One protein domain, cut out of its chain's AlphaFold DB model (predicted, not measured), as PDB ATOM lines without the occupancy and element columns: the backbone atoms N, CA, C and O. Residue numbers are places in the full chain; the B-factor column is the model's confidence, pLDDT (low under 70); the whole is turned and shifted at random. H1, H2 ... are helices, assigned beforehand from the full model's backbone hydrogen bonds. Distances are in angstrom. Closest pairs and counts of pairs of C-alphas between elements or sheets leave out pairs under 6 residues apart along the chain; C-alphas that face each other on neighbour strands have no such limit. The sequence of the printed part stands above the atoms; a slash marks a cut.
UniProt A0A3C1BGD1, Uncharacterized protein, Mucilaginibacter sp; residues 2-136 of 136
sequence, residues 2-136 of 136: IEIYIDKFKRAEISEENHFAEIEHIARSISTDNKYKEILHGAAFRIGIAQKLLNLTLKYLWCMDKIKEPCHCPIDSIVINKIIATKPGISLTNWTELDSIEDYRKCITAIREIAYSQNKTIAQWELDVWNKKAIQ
ATOM      1  N   ILE A   2      39.444 106.978  -3.202       72.88
ATOM      2  CA  ILE A   2      39.393 107.374  -4.626       72.88
ATOM      3  C   ILE A   2      39.662 108.871  -4.871       72.88
ATOM      4  O   ILE A   2      40.317 109.220  -5.842       72.88
ATOM      5  N   GLU A   3      39.243 109.764  -3.968       79.19
ATOM      6  CA  GLU A   3      39.523 111.208  -4.081       79.19
ATOM      7  C   GLU A   3      41.023 111.519  -4.004       79.19
ATOM      8  O   GLU A   3      41.544 112.258  -4.832       79.19
ATOM      9  N   ILE A   4      41.736 110.881  -3.067       81.06
ATOM     10  CA  ILE A   4      43.200 110.988  -2.942       81.06
ATOM     11  C   ILE A   4      43.873 110.489  -4.223       81.06
ATOM     12  O   ILE A   4      44.855 111.071  -4.682       81.06
ATOM     13  N   TYR A   5      43.346 109.413  -4.808       84.94
ATOM     14  CA  TYR A   5      43.846 108.862  -6.060       84.94
ATOM     15  C   TYR A   5      43.609 109.811  -7.251       84.94
ATOM     16  O   TYR A   5      44.532 110.094  -8.013       84.94
ATOM     17  N   ILE A   6      42.410 110.390  -7.364       86.44
ATOM     18  CA  ILE A   6      42.062 111.406  -8.372       86.44
ATOM     19  C   ILE A   6      42.946 112.656  -8.224       86.44
ATOM     20  O   ILE A   6      43.391 113.224  -9.221       86.44
ATOM     21  N   ASP A   7      43.258 113.074  -6.999       88.31
ATOM     22  CA  ASP A   7      44.135 114.221  -6.754       88.31
ATOM     23  C   ASP A   7      45.561 114.008  -7.277       88.31
ATOM     24  O   ASP A   7      46.186 114.959  -7.752       88.31
ATOM     25  N   LYS A   8      46.069 112.771  -7.281       85.50
ATOM     26  CA  LYS A   8      47.369 112.469  -7.902       85.50
ATOM     27  C   LYS A   8      47.345 112.689  -9.419       85.50
ATOM     28  O   LYS A   8      48.342 113.147  -9.975       85.50
ATOM     29  N   PHE A   9      46.212 112.455 -10.091       83.12
ATOM     30  CA  PHE A   9      46.050 112.801 -11.512       83.12
ATOM     31  C   PHE A   9      46.017 114.314 -11.754       83.12
ATOM     32  O   PHE A   9      46.498 114.775 -12.789       83.12
ATOM     33  N   LYS A  10      45.516 115.120 -10.809       83.88
ATOM     34  CA  LYS A  10      45.594 116.591 -10.917       83.88
ATOM     35  C   LYS A  10      47.041 117.085 -10.900       83.88
ATOM     36  O   LYS A  10      47.367 118.035 -11.608       83.88
ATOM     37  N   ARG A  11      47.894 116.426 -10.109       85.38
ATOM     38  CA  ARG A  11      49.316 116.764  -9.941       85.38
ATOM     39  C   ARG A  11      50.263 116.050 -10.915       85.38
ATOM     40  O   ARG A  11      51.454 116.320 -10.876       85.38
ATOM     41  N   ALA A  12      49.749 115.187 -11.798       81.81
ATOM     42  CA  ALA A  12      50.547 114.342 -12.699       81.81
ATOM     43  C   ALA A  12      51.556 113.426 -11.966       81.81
ATOM     44  O   ALA A  12      52.646 113.157 -12.456       81.81
ATOM     45  N   GLU A  13      51.175 112.919 -10.790       85.94
ATOM     46  CA  GLU A  13      52.024 112.109  -9.897       85.94
ATOM     47  C   GLU A  13      51.701 110.600  -9.959       85.94
ATOM     48  O   GLU A  13      51.984 109.852  -9.022       85.94
ATOM     49  N   ILE A  14      51.054 110.133 -11.030       87.56
ATOM     50  CA  ILE A  14      50.697 108.716 -11.197       87.56
ATOM     51  C   ILE A  14      51.614 108.053 -12.220       87.56
ATOM     52  O   ILE A  14      51.616 108.419 -13.392       87.56
ATOM     53  N   SER A  15      52.359 107.042 -11.766       92.19
ATOM     54  CA  SER A  15      53.001 106.064 -12.643       92.19
ATOM     55  C   SER A  15      51.994 105.017 -13.118       92.19
ATOM     56  O   SER A  15      50.980 104.758 -12.462       92.19
ATOM     57  N   GLU A  16      52.300 104.374 -14.240       93.50
ATOM     58  CA  GLU A  16      51.460 103.319 -14.806       93.50
ATOM     59  C   GLU A  16      51.326 102.127 -13.843       93.50
ATOM     60  O   GLU A  16      50.229 101.623 -13.614       93.50
ATOM     61  N   GLU A  17      52.415 101.733 -13.181       95.06
ATOM     62  CA  GLU A  17      52.442 100.667 -12.174       95.06
ATOM     63  C   GLU A  17      51.515 100.967 -10.994       95.06
ATOM     64  O   GLU A  17      50.773 100.088 -10.555       95.06
ATOM     65  N   ASN A  18      51.496 102.216 -10.519       93.50
ATOM     66  CA  ASN A  18      50.571 102.633  -9.466       93.50
ATOM     67  C   ASN A  18      49.116 102.567  -9.947       93.50
ATOM     68  O   ASN A  18      48.217 102.291  -9.155       93.50
ATOM     69  N   HIS A  19      48.865 102.816 -11.232       95.88
ATOM     70  CA  HIS A  19      47.532 102.700 -11.810       95.88
ATOM     71  C   HIS A  19      47.075 101.242 -11.956       95.88
ATOM     72  O   HIS A  19      45.941 100.929 -11.595       95.88
ATOM     73  N   PHE A  20      47.954 100.329 -12.380       96.81
ATOM     74  CA  PHE A  20      47.674  98.888 -12.338       96.81
ATOM     75  C   PHE A  20      47.363  98.412 -10.911       96.81
ATOM     76  O   PHE A  20      46.363  97.725 -10.700       96.81
ATOM     77  N   ALA A  21      48.179  98.819  -9.934       95.50
ATOM     78  CA  ALA A  21      47.983  98.456  -8.532       95.50
ATOM     79  C   ALA A  21      46.647  98.973  -7.973       95.50
ATOM     80  O   ALA A  21      45.985  98.269  -7.216       95.50
ATOM     81  N   GLU A  22      46.213 100.173  -8.369       95.19
ATOM     82  CA  GLU A  22      44.919 100.716  -7.945       95.19
ATOM     83  C   GLU A  22      43.740  99.911  -8.517       95.19
ATOM     84  O   GLU A  22      42.787  99.617  -7.798       95.19
ATOM     85  N   ILE A  23      43.802  99.502  -9.790       96.69
ATOM     86  CA  ILE A  23      42.763  98.656 -10.403       96.69
ATOM     87  C   ILE A  23      42.637  97.331  -9.646       96.69
ATOM     88  O   ILE A  23      41.529  96.919  -9.294       96.69
ATOM     89  N   GLU A  24      43.767  96.677  -9.377       96.88
ATOM     90  CA  GLU A  24      43.800  95.427  -8.617       96.88
ATOM     91  C   GLU A  24      43.297  95.632  -7.181       96.88
ATOM     92  O   GLU A  24      42.530  94.820  -6.659       96.88
ATOM     93  N   HIS A  25      43.655  96.755  -6.553       94.94
ATOM     94  CA  HIS A  25      43.173  97.115  -5.227       94.94
ATOM     95  C   HIS A  25      41.648  97.280  -5.185       94.94
ATOM     96  O   HIS A  25      41.013  96.734  -4.280       94.94
ATOM     97  N   ILE A  26      41.050  97.978  -6.158       94.75
ATOM     98  CA  ILE A  26      39.593  98.138  -6.276       94.75
ATOM     99  C   ILE A  26      38.924  96.770  -6.456       94.75
ATOM    100  O   ILE A  26      37.988  96.445  -5.723       94.75
ATOM    101  N   ALA A  27      39.432  95.956  -7.389       95.56
ATOM    102  CA  ALA A  27      38.925  94.613  -7.665       95.56
ATOM    103  C   ALA A  27      38.923  93.731  -6.414       95.56
ATOM    104  O   ALA A  27      37.889  93.181  -6.019       95.56
ATOM    105  N   ARG A  28      40.069  93.660  -5.733       95.12
ATOM    106  CA  ARG A  28      40.235  92.864  -4.520       95.12
ATOM    107  C   ARG A  28      39.354  93.370  -3.386       95.12
ATOM    108  O   ARG A  28      38.665  92.568  -2.769       95.12
ATOM    109  N   SER A  29      39.351  94.678  -3.125       93.75
ATOM    110  CA  SER A  29      38.634  95.255  -1.980       93.75
ATOM    111  C   SER A  29      37.133  94.995  -2.058       93.75
ATOM    112  O   SER A  29      36.541  94.587  -1.062       93.75
ATOM    113  N   ILE A  30      36.532  95.148  -3.244       93.81
ATOM    114  CA  ILE A  30      35.103  94.872  -3.452       93.81
ATOM    115  C   ILE A  30      34.823  93.365  -3.387       93.81
ATOM    116  O   ILE A  30      33.854  92.962  -2.752       93.81
ATOM    117  N   SER A  31      35.678  92.530  -3.989       93.69
ATOM    118  CA  SER A  31      35.507  91.067  -3.966       93.69
ATOM    119  C   SER A  31      35.575  90.480  -2.552       93.69
ATOM    120  O   SER A  31      34.878  89.517  -2.248       93.69
ATOM    121  N   THR A  32      36.411  91.047  -1.675       93.06
ATOM    122  CA  THR A  32      36.569  90.573  -0.288       93.06
ATOM    123  C   THR A  32      35.551  91.152   0.693       93.06
ATOM    124  O   THR A  32      35.492  90.706   1.838       93.06
ATOM    125  N   ASP A  33      34.764  92.146   0.282       93.12
ATOM    126  CA  ASP A  33      33.734  92.727   1.136       93.12
ATOM    127  C   ASP A  33      32.478  91.843   1.113       93.12
ATOM    128  O   ASP A  33      31.751  91.751   0.117       93.12
ATOM    129  N   ASN A  34      32.205  91.199   2.252       89.75
ATOM    130  CA  ASN A  34      31.058  90.309   2.439       89.75
ATOM    131  C   ASN A  34      29.716  90.972   2.100       89.75
ATOM    132  O   ASN A  34      28.771  90.266   1.754       89.75
ATOM    133  N   LYS A  35      29.626  92.306   2.153       93.06
ATOM    134  CA  LYS A  35      28.424  93.051   1.779       93.06
ATOM    135  C   LYS A  35      28.007  92.815   0.326       93.06
ATOM    136  O   LYS A  35      26.816  92.865   0.029       93.06
ATOM    137  N   TYR A  36      28.962  92.587  -0.576       90.94
ATOM    138  CA  TYR A  36      28.692  92.496  -2.014       90.94
ATOM    139  C   TYR A  36      28.702  91.064  -2.549       90.94
ATOM    140  O   TYR A  36      28.312  90.837  -3.691       90.94
ATOM    141  N   LYS A  37      29.094  90.080  -1.735       88.38
ATOM    142  CA  LYS A  37      29.306  88.695  -2.174       88.38
ATOM    143  C   LYS A  37      28.112  88.085  -2.922       88.38
ATOM    144  O   LYS A  37      28.311  87.448  -3.949       88.38
ATOM    145  N   GLU A  38      26.892  88.329  -2.443       90.19
ATOM    146  CA  GLU A  38      25.651  87.774  -3.013       90.19
ATOM    147  C   GLU A  38      25.200  88.465  -4.312       90.19
ATOM    148  O   GLU A  38      24.456  87.885  -5.099       90.19
ATOM    149  N   ILE A  39      25.632  89.709  -4.555       91.75
ATOM    150  CA  ILE A  39      25.238  90.471  -5.755       91.75
ATOM    151  C   ILE A  39      26.274  90.372  -6.879       91.75
ATOM    152  O   ILE A  39      25.976  90.694  -8.030       91.75
ATOM    153  N   LEU A  40      27.500  89.954  -6.556       90.19
ATOM    154  CA  LEU A  40      28.574  89.795  -7.526       90.19
ATOM    155  C   LEU A  40      28.429  88.462  -8.255       90.19
ATOM    156  O   LEU A  40      28.417  87.388  -7.655       90.19
ATOM    157  N   HIS A  41      28.391  88.522  -9.583       84.81
ATOM    158  CA  HIS A  41      28.427  87.320 -10.403       84.81
ATOM    159  C   HIS A  41      29.739  86.553 -10.167       84.81
ATOM    160  O   HIS A  41      30.827  87.098 -10.349       84.81
ATOM    161  N   GLY A  42      29.638  85.290  -9.745       83.56
ATOM    162  CA  GLY A  42      30.805  84.484  -9.373       83.56
ATOM    163  C   GLY A  42      31.512  84.964  -8.100       83.56
ATOM    164  O   GLY A  42      32.670  84.611  -7.900       83.56
ATOM    165  N   ALA A  43      30.844  85.771  -7.265       85.25
ATOM    166  CA  ALA A  43      31.381  86.348  -6.029       85.25
ATOM    167  C   ALA A  43      32.675  87.173  -6.215       85.25
ATOM    168  O   ALA A  43      33.430  87.353  -5.260       85.25
ATOM    169  N   ALA A  44      32.932  87.684  -7.425       90.75
ATOM    170  CA  ALA A  44      34.149  88.417  -7.753       90.75
ATOM    171  C   ALA A  44      33.850  89.705  -8.528       90.75
ATOM    172  O   ALA A  44      33.116  89.720  -9.518       90.75
ATOM    173  N   PHE A  45      34.472  90.797  -8.097       94.19
ATOM    174  CA  PHE A  45      34.540  92.044  -8.843       94.19
ATOM    175  C   PHE A  45      35.807  92.031  -9.700       94.19
ATOM    176  O   PHE A  45      36.880  92.453  -9.271       94.19
ATOM    177  N   ARG A  46      35.668  91.479 -10.908       95.56
ATOM    178  CA  ARG A  46      36.774  91.186 -11.830       95.56
ATOM    179  C   ARG A  46      37.566  92.435 -12.233       95.56
ATOM    180  O   ARG A  46      37.016  93.540 -12.302       95.56
ATOM    181  N   ILE A  47      38.831  92.237 -12.614       97.50
ATOM    182  CA  ILE A  47      39.744  93.292 -13.103       97.50
ATOM    183  C   ILE A  47      39.112  94.122 -14.222       97.50
ATOM    184  O   ILE A  47      39.199  95.349 -14.221       97.50
ATOM    185  N   GLY A  48      38.419  93.472 -15.150       96.56
ATOM    186  CA  GLY A  48      37.734  94.122 -16.256       96.56
ATOM    187  C   GLY A  48      36.627  95.091 -15.848       96.56
ATOM    188  O   GLY A  48      36.457  96.124 -16.499       96.56
ATOM    189  N   ILE A  49      35.923  94.816 -14.746       95.81
ATOM    190  CA  ILE A  49      34.916  95.729 -14.195       95.81
ATOM    191  C   ILE A  49      35.605  96.881 -13.457       95.81
ATOM    192  O   ILE A  49      35.254  98.044 -13.671       95.81
ATOM    193  N   ALA A  50      36.635  96.583 -12.658       96.56
ATOM    194  CA  ALA A  50      37.406  97.586 -11.925       96.56
ATOM    195  C   ALA A  50      38.091  98.600 -12.849       96.56
ATOM    196  O   ALA A  50      37.917  99.808 -12.670       96.56
ATOM    197  N   GLN A  51      38.790  98.132 -13.889       97.12
ATOM    198  CA  GLN A  51      39.410  99.022 -14.871       97.12
ATOM    199  C   GLN A  51      38.359  99.859 -15.603       97.12
ATOM    200  O   GLN A  51      38.596 101.039 -15.850       97.12
ATOM    201  N   LYS A  52      37.181  99.293 -15.922       96.88
ATOM    202  CA  LYS A  52      36.145 100.035 -16.648       96.88
ATOM    203  C   LYS A  52      35.606 101.163 -15.784       96.88
ATOM    204  O   LYS A  52      35.522 102.290 -16.262       96.88
ATOM    205  N   LEU A  53      35.293 100.871 -14.522       95.94
ATOM    206  CA  LEU A  53      34.808 101.848 -13.551       95.94
ATOM    207  C   LEU A  53      35.810 102.994 -13.358       95.94
ATOM    208  O   LEU A  53      35.446 104.164 -13.501       95.94
ATOM    209  N   LEU A  54      37.071 102.662 -13.065       96.38
ATOM    210  CA  LEU A  54      38.099 103.663 -12.797       96.38
ATOM    211  C   LEU A  54      38.390 104.506 -14.043       96.38
ATOM    212  O   LEU A  54      38.291 105.731 -13.998       96.38
ATOM    213  N   ASN A  55      38.684 103.869 -15.176       97.50
ATOM    214  CA  ASN A  55      39.100 104.585 -16.380       97.50
ATOM    215  C   ASN A  55      37.971 105.384 -17.025       97.50
ATOM    216  O   ASN A  55      38.232 106.427 -17.620       97.50
ATOM    217  N   LEU A  56      36.716 104.941 -16.900       97.38
ATOM    218  CA  LEU A  56      35.578 105.725 -17.379       97.38
ATOM    219  C   LEU A  56      35.387 106.983 -16.524       97.38
ATOM    220  O   LEU A  56      35.158 108.064 -17.062       97.38
ATOM    221  N   THR A  57      35.556 106.857 -15.206       96.50
ATOM    222  CA  THR A  57      35.525 108.002 -14.288       96.50
ATOM    223  C   THR A  57      36.623 109.008 -14.636       96.50
ATOM    224  O   THR A  57      36.347 110.197 -14.786       96.50
ATOM    225  N   LEU A  58      37.859 108.536 -14.832       96.62
ATOM    226  CA  LEU A  58      38.987 109.391 -15.211       96.62
ATOM    227  C   LEU A  58      38.772 110.053 -16.576       96.62
ATOM    228  O   LEU A  58      39.013 111.251 -16.703       96.62
ATOM    229  N   LYS A  59      38.245 109.322 -17.569       97.06
ATOM    230  CA  LYS A  59      37.864 109.887 -18.871       97.06
ATOM    231  C   LYS A  59      36.904 111.061 -18.705       97.06
ATOM    232  O   LYS A  59      37.164 112.126 -19.250       97.06
ATOM    233  N   TYR A  60      35.826 110.902 -17.934       96.81
ATOM    234  CA  TYR A  60      34.868 111.992 -17.730       96.81
ATOM    235  C   TYR A  60      35.482 113.189 -17.010       96.81
ATOM    236  O   TYR A  60      35.265 114.324 -17.426       96.81
ATOM    237  N   LEU A  61      36.275 112.958 -15.962       96.62
ATOM    238  CA  LEU A  61      36.970 114.040 -15.267       96.62
ATOM    239  C   LEU A  61      37.938 114.784 -16.194       96.62
ATOM    240  O   LEU A  61      38.014 116.009 -16.123       96.62
ATOM    241  N   TRP A  62      38.642 114.069 -17.070       96.62
ATOM    242  CA  TRP A  62      39.527 114.667 -18.064       96.62
ATOM    243  C   TRP A  62      38.752 115.473 -19.111       96.62
ATOM    244  O   TRP A  62      39.093 116.627 -19.339       96.62
ATOM    245  N   CYS A  63      37.662 114.936 -19.668       97.00
ATOM    246  CA  CYS A  63      36.803 115.665 -20.611       97.00
ATOM    247  C   CYS A  63      36.140 116.916 -20.001       97.00
ATOM    248  O   CYS A  63      35.676 117.776 -20.740       97.00
ATOM    249  N   MET A  64      36.068 117.008 -18.671       96.62
ATOM    250  CA  MET A  64      35.592 118.182 -17.929       96.62
ATOM    251  C   MET A  64      36.734 119.092 -17.436       96.62
ATOM    252  O   MET A  64      36.510 119.921 -16.547       96.62
ATOM    253  N   ASP A  65      37.961 118.891 -17.926       95.75
ATOM    254  CA  ASP A  65      39.175 119.624 -17.542       95.75
ATOM    255  C   ASP A  65      39.478 119.595 -16.028       95.75
ATOM    256  O   ASP A  65      40.111 120.496 -15.473       95.75
ATOM    257  N   LYS A  66      39.017 118.559 -15.309       95.12
ATOM    258  CA  LYS A  66      39.204 118.422 -13.849       95.12
ATOM    259  C   LYS A  66      40.502 117.731 -13.457       95.12
ATOM    260  O   LYS A  66      40.943 117.888 -12.319       95.12
ATOM    261  N   ILE A  67      41.084 116.951 -14.361       95.62
ATOM    262  CA  ILE A  67      42.347 116.240 -14.164       95.62
ATOM    263  C   ILE A  67      43.201 116.323 -15.428       95.62
ATOM    264  O   ILE A  67      42.707 116.667 -16.502       95.62
ATOM    265  N   LYS A  68      44.487 115.985 -15.303       95.25
ATOM    266  CA  LYS A  68      45.341 115.761 -16.469       95.25
ATOM    267  C   LYS A  68      44.922 114.494 -17.206       95.25
ATOM    268  O   LYS A  68      44.214 113.646 -16.667       95.25
ATOM    269  N   GLU A  69      45.381 114.400 -18.444       95.69
ATOM    270  CA  GLU A  69      45.102 113.271 -19.314       95.69
ATOM    271  C   GLU A  69      45.481 111.936 -18.642       95.69
ATOM    272  O   GLU A  69      46.596 111.809 -18.121       95.69
ATOM    273  N   PRO A  70      44.567 110.949 -18.602       96.00
ATOM    274  CA  PRO A  70      44.831 109.685 -17.938       96.00
ATOM    275  C   PRO A  70      45.806 108.817 -18.741       96.00
ATOM    276  O   PRO A  70      45.789 108.800 -19.970       96.00
ATOM    277  N   CYS A  71      46.639 108.042 -18.040       94.62
ATOM    278  CA  CYS A  71      47.607 107.146 -18.677       94.62
ATOM    279  C   CYS A  71      46.938 105.961 -19.396       94.62
ATOM    280  O   CYS A  71      47.491 105.448 -20.367       94.62
ATOM    281  N   HIS A  72      45.751 105.543 -18.942       97.06
ATOM    282  CA  HIS A  72      44.948 104.462 -19.517       97.06
ATOM    283  C   HIS A  72      43.585 104.968 -20.010       97.06
ATOM    284  O   HIS A  72      43.158 106.082 -19.710       97.06
ATOM    285  N   CYS A  73      42.878 104.112 -20.748       97.31
ATOM    286  CA  CYS A  73      41.521 104.346 -21.228       97.31
ATOM    287  C   CYS A  73      40.569 103.210 -20.808       97.31
ATOM    288  O   CYS A  73      41.024 102.097 -20.522       97.31
ATOM    289  N   PRO A  74      39.245 103.443 -20.792       97.75
ATOM    290  CA  PRO A  74      38.285 102.418 -20.406       97.75
ATOM    291  C   PRO A  74      38.113 101.345 -21.486       97.75
ATOM    292  O   PRO A  74      37.607 101.624 -22.567       97.75
ATOM    293  N   ILE A  75      38.438 100.089 -21.171       96.88
ATOM    294  CA  ILE A  75      38.284  98.968 -22.110       96.88
ATOM    295  C   ILE A  75      36.862  98.404 -22.029       96.88
ATOM    296  O   ILE A  75      36.422  97.985 -20.963       96.88
ATOM    297  N   ASP A  76      36.146  98.388 -23.149       95.38
ATOM    298  CA  ASP A  76      34.846  97.727 -23.322       95.38
ATOM    299  C   ASP A  76      34.782  96.954 -24.648       95.38
ATOM    300  O   ASP A  76      35.788  96.780 -25.338       95.38
ATOM    301  N   SER A  77      33.586  96.500 -25.028       94.75
ATOM    302  CA  SER A  77      33.360  95.811 -26.298       94.75
ATOM    303  C   SER A  77      33.656  96.680 -27.524       94.75
ATOM    304  O   SER A  77      34.086  96.145 -28.541       94.75
ATOM    305  N   ILE A  78      33.476  98.005 -27.460       94.75
ATOM    306  CA  ILE A  78      33.801  98.921 -28.566       94.75
ATOM    307  C   ILE A  78      35.310  98.913 -28.784       94.75
ATOM    308  O   ILE A  78      35.774  98.709 -29.907       94.75
ATOM    309  N   VAL A  79      36.061  99.090 -27.697       95.44
ATOM    310  CA  VAL A  79      37.524  99.105 -27.718       95.44
ATOM    311  C   VAL A  79      38.080  97.750 -28.159       95.44
ATOM    312  O   VAL A  79      38.879  97.714 -29.092       95.44
ATOM    313  N   ILE A  80      37.622  96.637 -27.572       94.50
ATOM    314  CA  ILE A  80      38.083  95.287 -27.942       94.50
ATOM    315  C   ILE A  80      37.811  95.003 -29.419       94.50
ATOM    316  O   ILE A  80      38.727  94.620 -30.149       94.50
ATOM    317  N   ASN A  81      36.587  95.253 -29.894       93.62
ATOM    318  CA  ASN A  81      36.244  95.015 -31.295       93.62
ATOM    319  C   ASN A  81      37.090  95.881 -32.230       93.62
ATOM    320  O   ASN A  81      37.514  95.420 -33.289       93.62
ATOM    321  N   LYS A  82      37.383  97.127 -31.834       95.12
ATOM    322  CA  LYS A  82      38.255  97.999 -32.618       95.12
ATOM    323  C   LYS A  82      39.692  97.480 -32.672       95.12
ATOM    324  O   LYS A  82      40.306  97.564 -33.737       95.12
ATOM    325  N   ILE A  83      40.221  96.935 -31.574       94.69
ATOM    326  CA  ILE A  83      41.552  96.314 -31.547       94.69
ATOM    327  C   ILE A  83      41.585  95.105 -32.482       94.69
ATOM    328  O   ILE A  83      42.444  95.066 -33.356       94.69
ATOM    329  N   ILE A  84      40.625  94.182 -32.367       93.75
ATOM    330  CA  ILE A  84      40.538  92.974 -33.208       93.75
ATOM    331  C   ILE A  84      40.444  93.347 -34.694       93.75
ATOM    332  O   ILE A  84      41.149  92.776 -35.523       93.75
ATOM    333  N   ALA A  85      39.637  94.356 -35.035       93.19
ATOM    334  CA  ALA A  85      39.520  94.846 -36.407       93.19
ATOM    335  C   ALA A  85      40.811  95.499 -36.935       93.19
ATOM    336  O   ALA A  85      41.052  95.498 -38.138       93.19
ATOM    337  N   THR A  86      41.630  96.082 -36.055       93.75
ATOM    338  CA  THR A  86      42.887  96.753 -36.435       93.75
ATOM    339  C   THR A  86      44.080  95.793 -36.440       93.75
ATOM    340  O   THR A  86      45.025  95.994 -37.197       93.75
ATOM    341  N   LYS A  87      44.041  94.744 -35.611       92.69
ATOM    342  CA  LYS A  87      45.079  93.718 -35.469       92.69
ATOM    343  C   LYS A  87      44.469  92.323 -35.649       92.69
ATOM    344  O   LYS A  87      44.204  91.643 -34.657       92.69
ATOM    345  N   PRO A  88      44.250  91.879 -36.900       88.75
ATOM    346  CA  PRO A  88      43.750  90.538 -37.168       88.75
ATOM    347  C   PRO A  88      44.649  89.469 -36.530       88.75
ATOM    348  O   PRO A  88      45.870  89.535 -36.641       88.75
ATOM    349  N   GLY A  89      44.044  88.487 -35.858       88.31
ATOM    350  CA  GLY A  89      44.760  87.388 -35.197       88.31
ATOM    351  C   GLY A  89      45.164  87.645 -33.742       88.31
ATOM    352  O   GLY A  89      45.649  86.723 -33.088       88.31
ATOM    353  N   ILE A  90      44.936  88.847 -33.197       90.50
ATOM    354  CA  ILE A  90      45.089  89.075 -31.757       90.50
ATOM    355  C   ILE A  90      43.972  88.355 -30.988       90.50
ATOM    356  O   ILE A  90      42.793  88.478 -31.321       90.50
ATOM    357  N   SER A  91      44.344  87.613 -29.947       88.69
ATOM    358  CA  SER A  91      43.397  86.997 -29.016       88.69
ATOM    359  C   SER A  91      43.394  87.796 -27.720       88.69
ATOM    360  O   SER A  91      44.420  87.879 -27.045       88.69
ATOM    361  N   LEU A  92      42.258  88.420 -27.400       89.38
ATOM    362  CA  LEU A  92      42.055  89.183 -26.171       89.38
ATOM    363  C   LEU A  92      40.854  88.626 -25.413       89.38
ATOM    364  O   LEU A  92      39.811  88.349 -26.006       89.38
ATOM    365  N   THR A  93      40.996  88.513 -24.095       87.81
ATOM    366  CA  THR A  93      39.903  88.144 -23.194       87.81
ATOM    367  C   THR A  93      38.804  89.200 -23.253       87.81
ATOM    368  O   THR A  93      39.083  90.403 -23.288       87.81
ATOM    369  N   ASN A  94      37.541  88.767 -23.239       89.56
ATOM    370  CA  ASN A  94      36.422  89.693 -23.138       89.56
ATOM    371  C   ASN A  94      36.547  90.514 -21.844       89.56
ATOM    372  O   ASN A  94      36.851  89.973 -20.782       89.56
ATOM    373  N   TRP A  95      36.298  91.822 -21.912       89.69
ATOM    374  CA  TRP A  95      36.475  92.717 -20.769       89.69
ATOM    375  C   TRP A  95      35.604  92.316 -19.569       89.69
ATOM    376  O   TRP A  95      36.007  92.547 -18.441       89.69
ATOM    377  N   THR A  96      34.446  91.679 -19.762       88.19
ATOM    378  CA  THR A  96      33.607  91.192 -18.647       88.19
ATOM    379  C   THR A  96      34.154  89.938 -17.962       88.19
ATOM    380  O   THR A  96      33.719  89.594 -16.864       88.19
ATOM    381  N   GLU A  97      35.083  89.235 -18.602       90.81
ATOM    382  CA  GLU A  97      35.716  87.996 -18.124       90.81
ATOM    383  C   GLU A  97      37.186  88.215 -17.745       90.81
ATOM    384  O   GLU A  97      37.866  87.297 -17.298       90.81
ATOM    385  N   LEU A  98      37.678  89.442 -17.909       92.69
ATOM    386  CA  LEU A  98      39.048  89.821 -17.620       92.69
ATOM    387  C   LEU A  98      39.294  89.804 -16.109       92.69
ATOM    388  O   LEU A  98      38.851  90.709 -15.404       92.69
ATOM    389  N   ASP A  99      40.012  88.792 -15.631       93.06
ATOM    390  CA  ASP A  99      40.245  88.574 -14.195       93.06
ATOM    391  C   ASP A  99      41.714  88.743 -13.774       93.06
ATOM    392  O   ASP A  99      42.037  88.734 -12.592       93.06
ATOM    393  N   SER A 100      42.615  88.945 -14.739       94.44
ATOM    394  CA  SER A 100      44.052  89.102 -14.507       94.44
ATOM    395  C   SER A 100      44.535  90.497 -14.887       94.44
ATOM    396  O   SER A 100      44.231  91.007 -15.972       94.44
ATOM    397  N   ILE A 101      45.353  91.096 -14.017       96.00
ATOM    398  CA  ILE A 101      46.033  92.361 -14.310       96.00
ATOM    399  C   ILE A 101      47.007  92.224 -15.490       96.00
ATOM    400  O   ILE A 101      47.221  93.182 -16.229       96.00
ATOM    401  N   GLU A 102      47.544  91.023 -15.721       95.56
ATOM    402  CA  GLU A 102      48.452  90.754 -16.836       95.56
ATOM    403  C   GLU A 102      47.704  90.695 -18.171       95.56
ATOM    404  O   GLU A 102      48.157  91.250 -19.171       95.56
ATOM    405  N   ASP A 103      46.507  90.109 -18.195       94.62
ATOM    406  CA  ASP A 103      45.669  90.160 -19.395       94.62
ATOM    407  C   ASP A 103      45.198  91.589 -19.680       94.62
ATOM    408  O   ASP A 103      45.173  92.022 -20.833       94.62
ATOM    409  N   TYR A 104      44.907  92.369 -18.635       97.19
ATOM    410  CA  TYR A 104      44.628  93.794 -18.787       97.19
ATOM    411  C   TYR A 104      45.831  94.555 -19.368       97.19
ATOM    412  O   TYR A 104      45.663  95.359 -20.290       97.19
ATOM    413  N   ARG A 105      47.050  94.256 -18.903       96.62
ATOM    414  CA  ARG A 105      48.294  94.828 -19.436       96.62
ATOM    415  C   ARG A 105      48.466  94.526 -20.923       96.62
ATOM    416  O   ARG A 105      48.787  95.440 -21.679       96.62
ATOM    417  N   LYS A 106      48.183  93.297 -21.375       95.19
ATOM    418  CA  LYS A 106      48.207  92.943 -22.810       95.19
ATOM    419  C   LYS A 106      47.265  93.824 -23.625       95.19
ATOM    420  O   LYS A 106      47.655  94.319 -24.683       95.19
ATOM    421  N   CYS A 107      46.052  94.070 -23.126       95.69
ATOM    422  CA  CYS A 107      45.109  94.960 -23.797       95.69
ATOM    423  C   CYS A 107      45.648  96.398 -23.884       95.69
ATOM    424  O   CYS A 107      45.602  97.001 -24.956       95.69
ATOM    425  N   ILE A 108      46.202  96.938 -22.793       97.31
ATOM    426  CA  ILE A 108      46.793  98.286 -22.770       97.31
ATOM    427  C   ILE A 108      47.979  98.401 -23.735       97.31
ATOM    428  O   ILE A 108      48.056  99.370 -24.490       97.31
ATOM    429  N   THR A 109      48.855  97.397 -23.791       96.50
ATOM    430  CA  THR A 109      49.959  97.344 -24.761       96.50
ATOM    431  C   THR A 109      49.443  97.342 -26.198       96.50
ATOM    432  O   THR A 109      49.904  98.133 -27.022       96.50
ATOM    433  N   ALA A 110      48.425  96.527 -26.496       96.50
ATOM    434  CA  ALA A 110      47.834  96.477 -27.827       96.50
ATOM    435  C   ALA A 110      47.247  97.832 -28.250       96.50
ATOM    436  O   ALA A 110      47.439  98.237 -29.401       96.50
ATOM    437  N   ILE A 111      46.573  98.535 -27.329       97.38
ATOM    438  CA  ILE A 111      46.034  99.882 -27.558       97.38
ATOM    439  C   ILE A 111      47.168 100.884 -27.770       97.38
ATOM    440  O   ILE A 111      47.116 101.649 -28.729       97.38
ATOM    441  N   ARG A 112      48.208 100.860 -26.928       97.44
ATOM    442  CA  ARG A 112      49.362 101.765 -27.013       97.44
ATOM    443  C   ARG A 112      50.024 101.722 -28.381       97.44
ATOM    444  O   ARG A 112      50.259 102.762 -28.980       97.44
ATOM    445  N   GLU A 113      50.276 100.528 -28.895       97.31
ATOM    446  CA  GLU A 113      50.863 100.333 -30.222       97.31
ATOM    447  C   GLU A 113      49.972 100.893 -31.348       97.31
ATOM    448  O   GLU A 113      50.480 101.482 -32.302       97.31
ATOM    449  N   ILE A 114      48.643 100.731 -31.251       97.19
ATOM    450  CA  ILE A 114      47.698 101.275 -32.244       97.19
ATOM    451  C   ILE A 114      47.619 102.802 -32.140       97.19
ATOM    452  O   ILE A 114      47.579 103.491 -33.154       97.19
ATOM    453  N   ALA A 115      47.567 103.338 -30.924       97.69
ATOM    454  CA  ALA A 115      47.516 104.772 -30.683       97.69
ATOM    455  C   ALA A 115      48.797 105.452 -31.190       97.69
ATOM    456  O   ALA A 115      48.725 106.451 -31.909       97.69
ATOM    457  N   TYR A 116      49.955 104.845 -30.916       97.31
ATOM    458  CA  TYR A 116      51.256 105.323 -31.372       97.31
ATOM    459  C   TYR A 116      51.351 105.386 -32.902       97.31
ATOM    460  O   TYR A 116      51.786 106.402 -33.440       97.31
ATOM    461  N   SER A 117      50.865 104.368 -33.626       96.88
ATOM    462  CA  SER A 117      50.853 104.397 -35.101       96.88
ATOM    463  C   SER A 117      49.935 105.478 -35.692       96.88
ATOM    464  O   SER A 117      50.036 105.793 -36.875       96.88
ATOM    465  N   GLN A 118      49.066 106.075 -34.870       96.56
ATOM    466  CA  GLN A 118      48.175 107.182 -35.223       96.56
ATOM    467  C   GLN A 118      48.606 108.520 -34.606       96.56
ATOM    468  O   GLN A 118      47.833 109.478 -34.663       96.56
ATOM    469  N   ASN A 119      49.807 108.591 -34.021       97.38
ATOM    470  CA  ASN A 119      50.328 109.758 -33.308       97.38
ATOM    471  C   ASN A 119      49.378 110.273 -32.208       97.38
ATOM    472  O   ASN A 119      49.133 111.472 -32.086       97.38
ATOM    473  N   LYS A 120      48.801 109.344 -31.436       97.81
ATOM    474  CA  LYS A 120      47.882 109.619 -30.326       97.81
ATOM    475  C   LYS A 120      48.348 108.948 -29.050       97.81
ATOM    476  O   LYS A 120      49.009 107.909 -29.072       97.81
ATOM    477  N   THR A 121      47.923 109.507 -27.929       97.38
ATOM    478  CA  THR A 121      47.948 108.800 -26.649       97.38
ATOM    479  C   THR A 121      46.847 107.732 -26.597       97.38
ATOM    480  O   THR A 121      45.924 107.700 -27.418       97.38
ATOM    481  N   ILE A 122      46.907 106.870 -25.581       97.62
ATOM    482  CA  ILE A 122      45.883 105.849 -25.317       97.62
ATOM    483  C   ILE A 122      44.506 106.489 -25.064       97.62
ATOM    484  O   ILE A 122      43.507 106.042 -25.629       97.62
ATOM    485  N   ALA A 123      44.452 107.554 -24.254       96.94
ATOM    486  CA  ALA A 123      43.212 108.248 -23.912       96.94
ATOM    487  C   ALA A 123      42.591 108.967 -25.121       96.94
ATOM    488  O   ALA A 123      41.392 108.840 -25.363       96.94
ATOM    489  N   GLN A 124      43.404 109.658 -25.927       97.94
ATOM    490  CA  GLN A 124      42.946 110.316 -27.156       97.94
ATOM    491  C   GLN A 124      42.433 109.307 -28.186       97.94
ATOM    492  O   GLN A 124      41.389 109.517 -28.802       97.94
ATOM    493  N   TRP A 125      43.154 108.196 -28.373       98.12
ATOM    494  CA  TRP A 125      42.736 107.153 -29.305       98.12
ATOM    495  C   TRP A 125      41.384 106.550 -28.913       98.12
ATOM    496  O   TRP A 125      40.507 106.420 -29.769       98.12
ATOM    497  N   GLU A 126      41.181 106.221 -27.634       97.81
ATOM    498  CA  GLU A 126      39.898 105.680 -27.170       97.81
ATOM    499  C   GLU A 126      38.764 106.698 -27.316       97.81
ATOM    500  O   GLU A 126      37.680 106.329 -27.774       97.81
ATOM    501  N   LEU A 127      39.010 107.974 -27.000       96.81
ATOM    502  CA  LEU A 127      38.009 109.031 -27.127       96.81
ATOM    503  C   LEU A 127      37.518 109.166 -28.577       96.81
ATOM    504  O   LEU A 127      36.311 109.230 -28.816       96.81
ATOM    505  N   ASP A 128      38.429 109.116 -29.549       96.25
ATOM    506  CA  ASP A 128      38.091 109.127 -30.974       96.25
ATOM    507  C   ASP A 128      37.301 107.893 -31.409       96.25
ATOM    508  O   ASP A 128      36.356 108.000 -32.197       96.25
ATOM    509  N   VAL A 129      37.696 106.709 -30.933       95.75
ATOM    510  CA  VAL A 129      36.996 105.450 -31.225       95.75
ATOM    511  C   VAL A 129      35.563 105.506 -30.701       95.75
ATOM    512  O   VAL A 129      34.633 105.138 -31.421       95.75
ATOM    513  N   TRP A 130      35.379 106.005 -29.479       94.25
ATOM    514  CA  TRP A 130      34.071 106.151 -28.857       94.25
ATOM    515  C   TRP A 130      33.201 107.179 -29.597       94.25
ATOM    516  O   TRP A 130      32.075 106.864 -29.983       94.25
ATOM    517  N   ASN A 131      33.742 108.370 -29.882       92.19
ATOM    518  CA  ASN A 131      33.015 109.445 -30.567       92.19
ATOM    519  C   ASN A 131      32.566 109.035 -31.976       92.19
ATOM    520  O   ASN A 131      31.441 109.320 -32.375       92.19
ATOM    521  N   LYS A 132      33.406 108.310 -32.724       88.88
ATOM    522  CA  LYS A 132      33.040 107.810 -34.060       88.88
ATOM    523  C   LYS A 132      31.876 106.825 -34.029       88.88
ATOM    524  O   LYS A 132      31.107 106.796 -34.981       88.88
ATOM    525  N   LYS A 133      31.746 106.029 -32.964       79.06
ATOM    526  CA  LYS A 133      30.613 105.112 -32.800       79.06
ATOM    527  C   LYS A 133      29.341 105.831 -32.341       79.06
ATOM    528  O   LYS A 133      28.263 105.407 -32.721       79.06
ATOM    529  N   ALA A 134      29.455 106.900 -31.555       66.38
ATOM    530  CA  ALA A 134      28.299 107.674 -31.093       66.38
ATOM    531  C   ALA A 134      27.596 108.472 -32.212       66.38
ATOM    532  O   ALA A 134      26.469 108.918 -32.021       66.38
ATOM    533  N   ILE A 135      28.265 108.672 -33.353       58.97
ATOM    534  CA  ILE A 135      27.780 109.457 -34.504       58.97
ATOM    535  C   ILE A 135      27.257 108.545 -35.646       58.97
ATOM    536  O   ILE A 135      26.808 109.044 -36.676       58.97
ATOM    537  N   GLN A 136      27.306 107.217 -35.480       46.22
ATOM    538  CA  GLN A 136      26.745 106.225 -36.416       46.22
ATOM    539  C   GLN A 136      25.383 105.727 -35.944       46.22
ATOM    540  O   GLN A 136      24.523 105.518 -36.826       46.22
TER     541      GLN A 136
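What this domain is: This is residues 2 to 136 of the 136 residues of an uncharacterized protein of Mucilaginibacter sp (UniProt A0A3C1BGD1). Two crossed helices, H2 and H3, join a group of three, H4, H5 and H6, in which each helix touches the other two. H5 begins beside the crossing of H2 and H3, while short H1 lies beyond it, beside H3. The printed part has 135 residues with six named helices, H1 to H6 in chain order, and no named strand: all helix. It is compact, with a radius of gyration of the C-alphas of 15.0 A and spans of 44 by 37 by 29 A.

How they stand to each other: Start with H1, residues 2 to 10, which is close to but not clearly touching H3, residues 47 to 63; their closest C-alphas, Ile 6 and Leu 58, are 7.8 A apart. H2, residues 16 to 32, touches H3 with residues 23 to 27 alone, closest at the C-alphas of Ala 27 and Ala 50, 5.4 A, at a steep tilt of 56 degrees, opposite ways. The hub is H5, residues 101 to 117; it only just touches H3, only at their ends, with 3 pairs of C-alphas within 8 A, the closest Ile 47 and Ile 101, 6.5 A. With residues 110 to 114 alone H5 touches H4, residues 77 to 86; C-alphas 83 and 111 are closest, 7.0 A. H6, residues 122 to 134, touches H5 with residues 122 to 125 alone, about perpendicular at 81 degrees, closest at C-alphas 115 and 125, 5.5 A. H6 touches H4 with residues 126 to 130 alone, closest at C-alphas 79 and 126, 7.0 A. Every O i to N i+4 pair is within hydrogen-bond range in H2 to H6, and 4 of 5 in H1.

Where its parts are: Find C-alpha 2, where H1 begins, at (39.393, 107.374, -4.626). H2 runs 24.4 A, H3 23.8 A, H5 24.5 A and H6 18.6 A, ending at C-alpha 134 at (28.299, 107.674, -31.093).

The domain as a whole: The farthest C-alphas, Asn 34 and Asn 119, are 45.0 A apart. The printed part has no cut; the links H2 to H3, H3 to H4 and H4 to H5 are long. Residues 134 to 136 have pLDDT under 70.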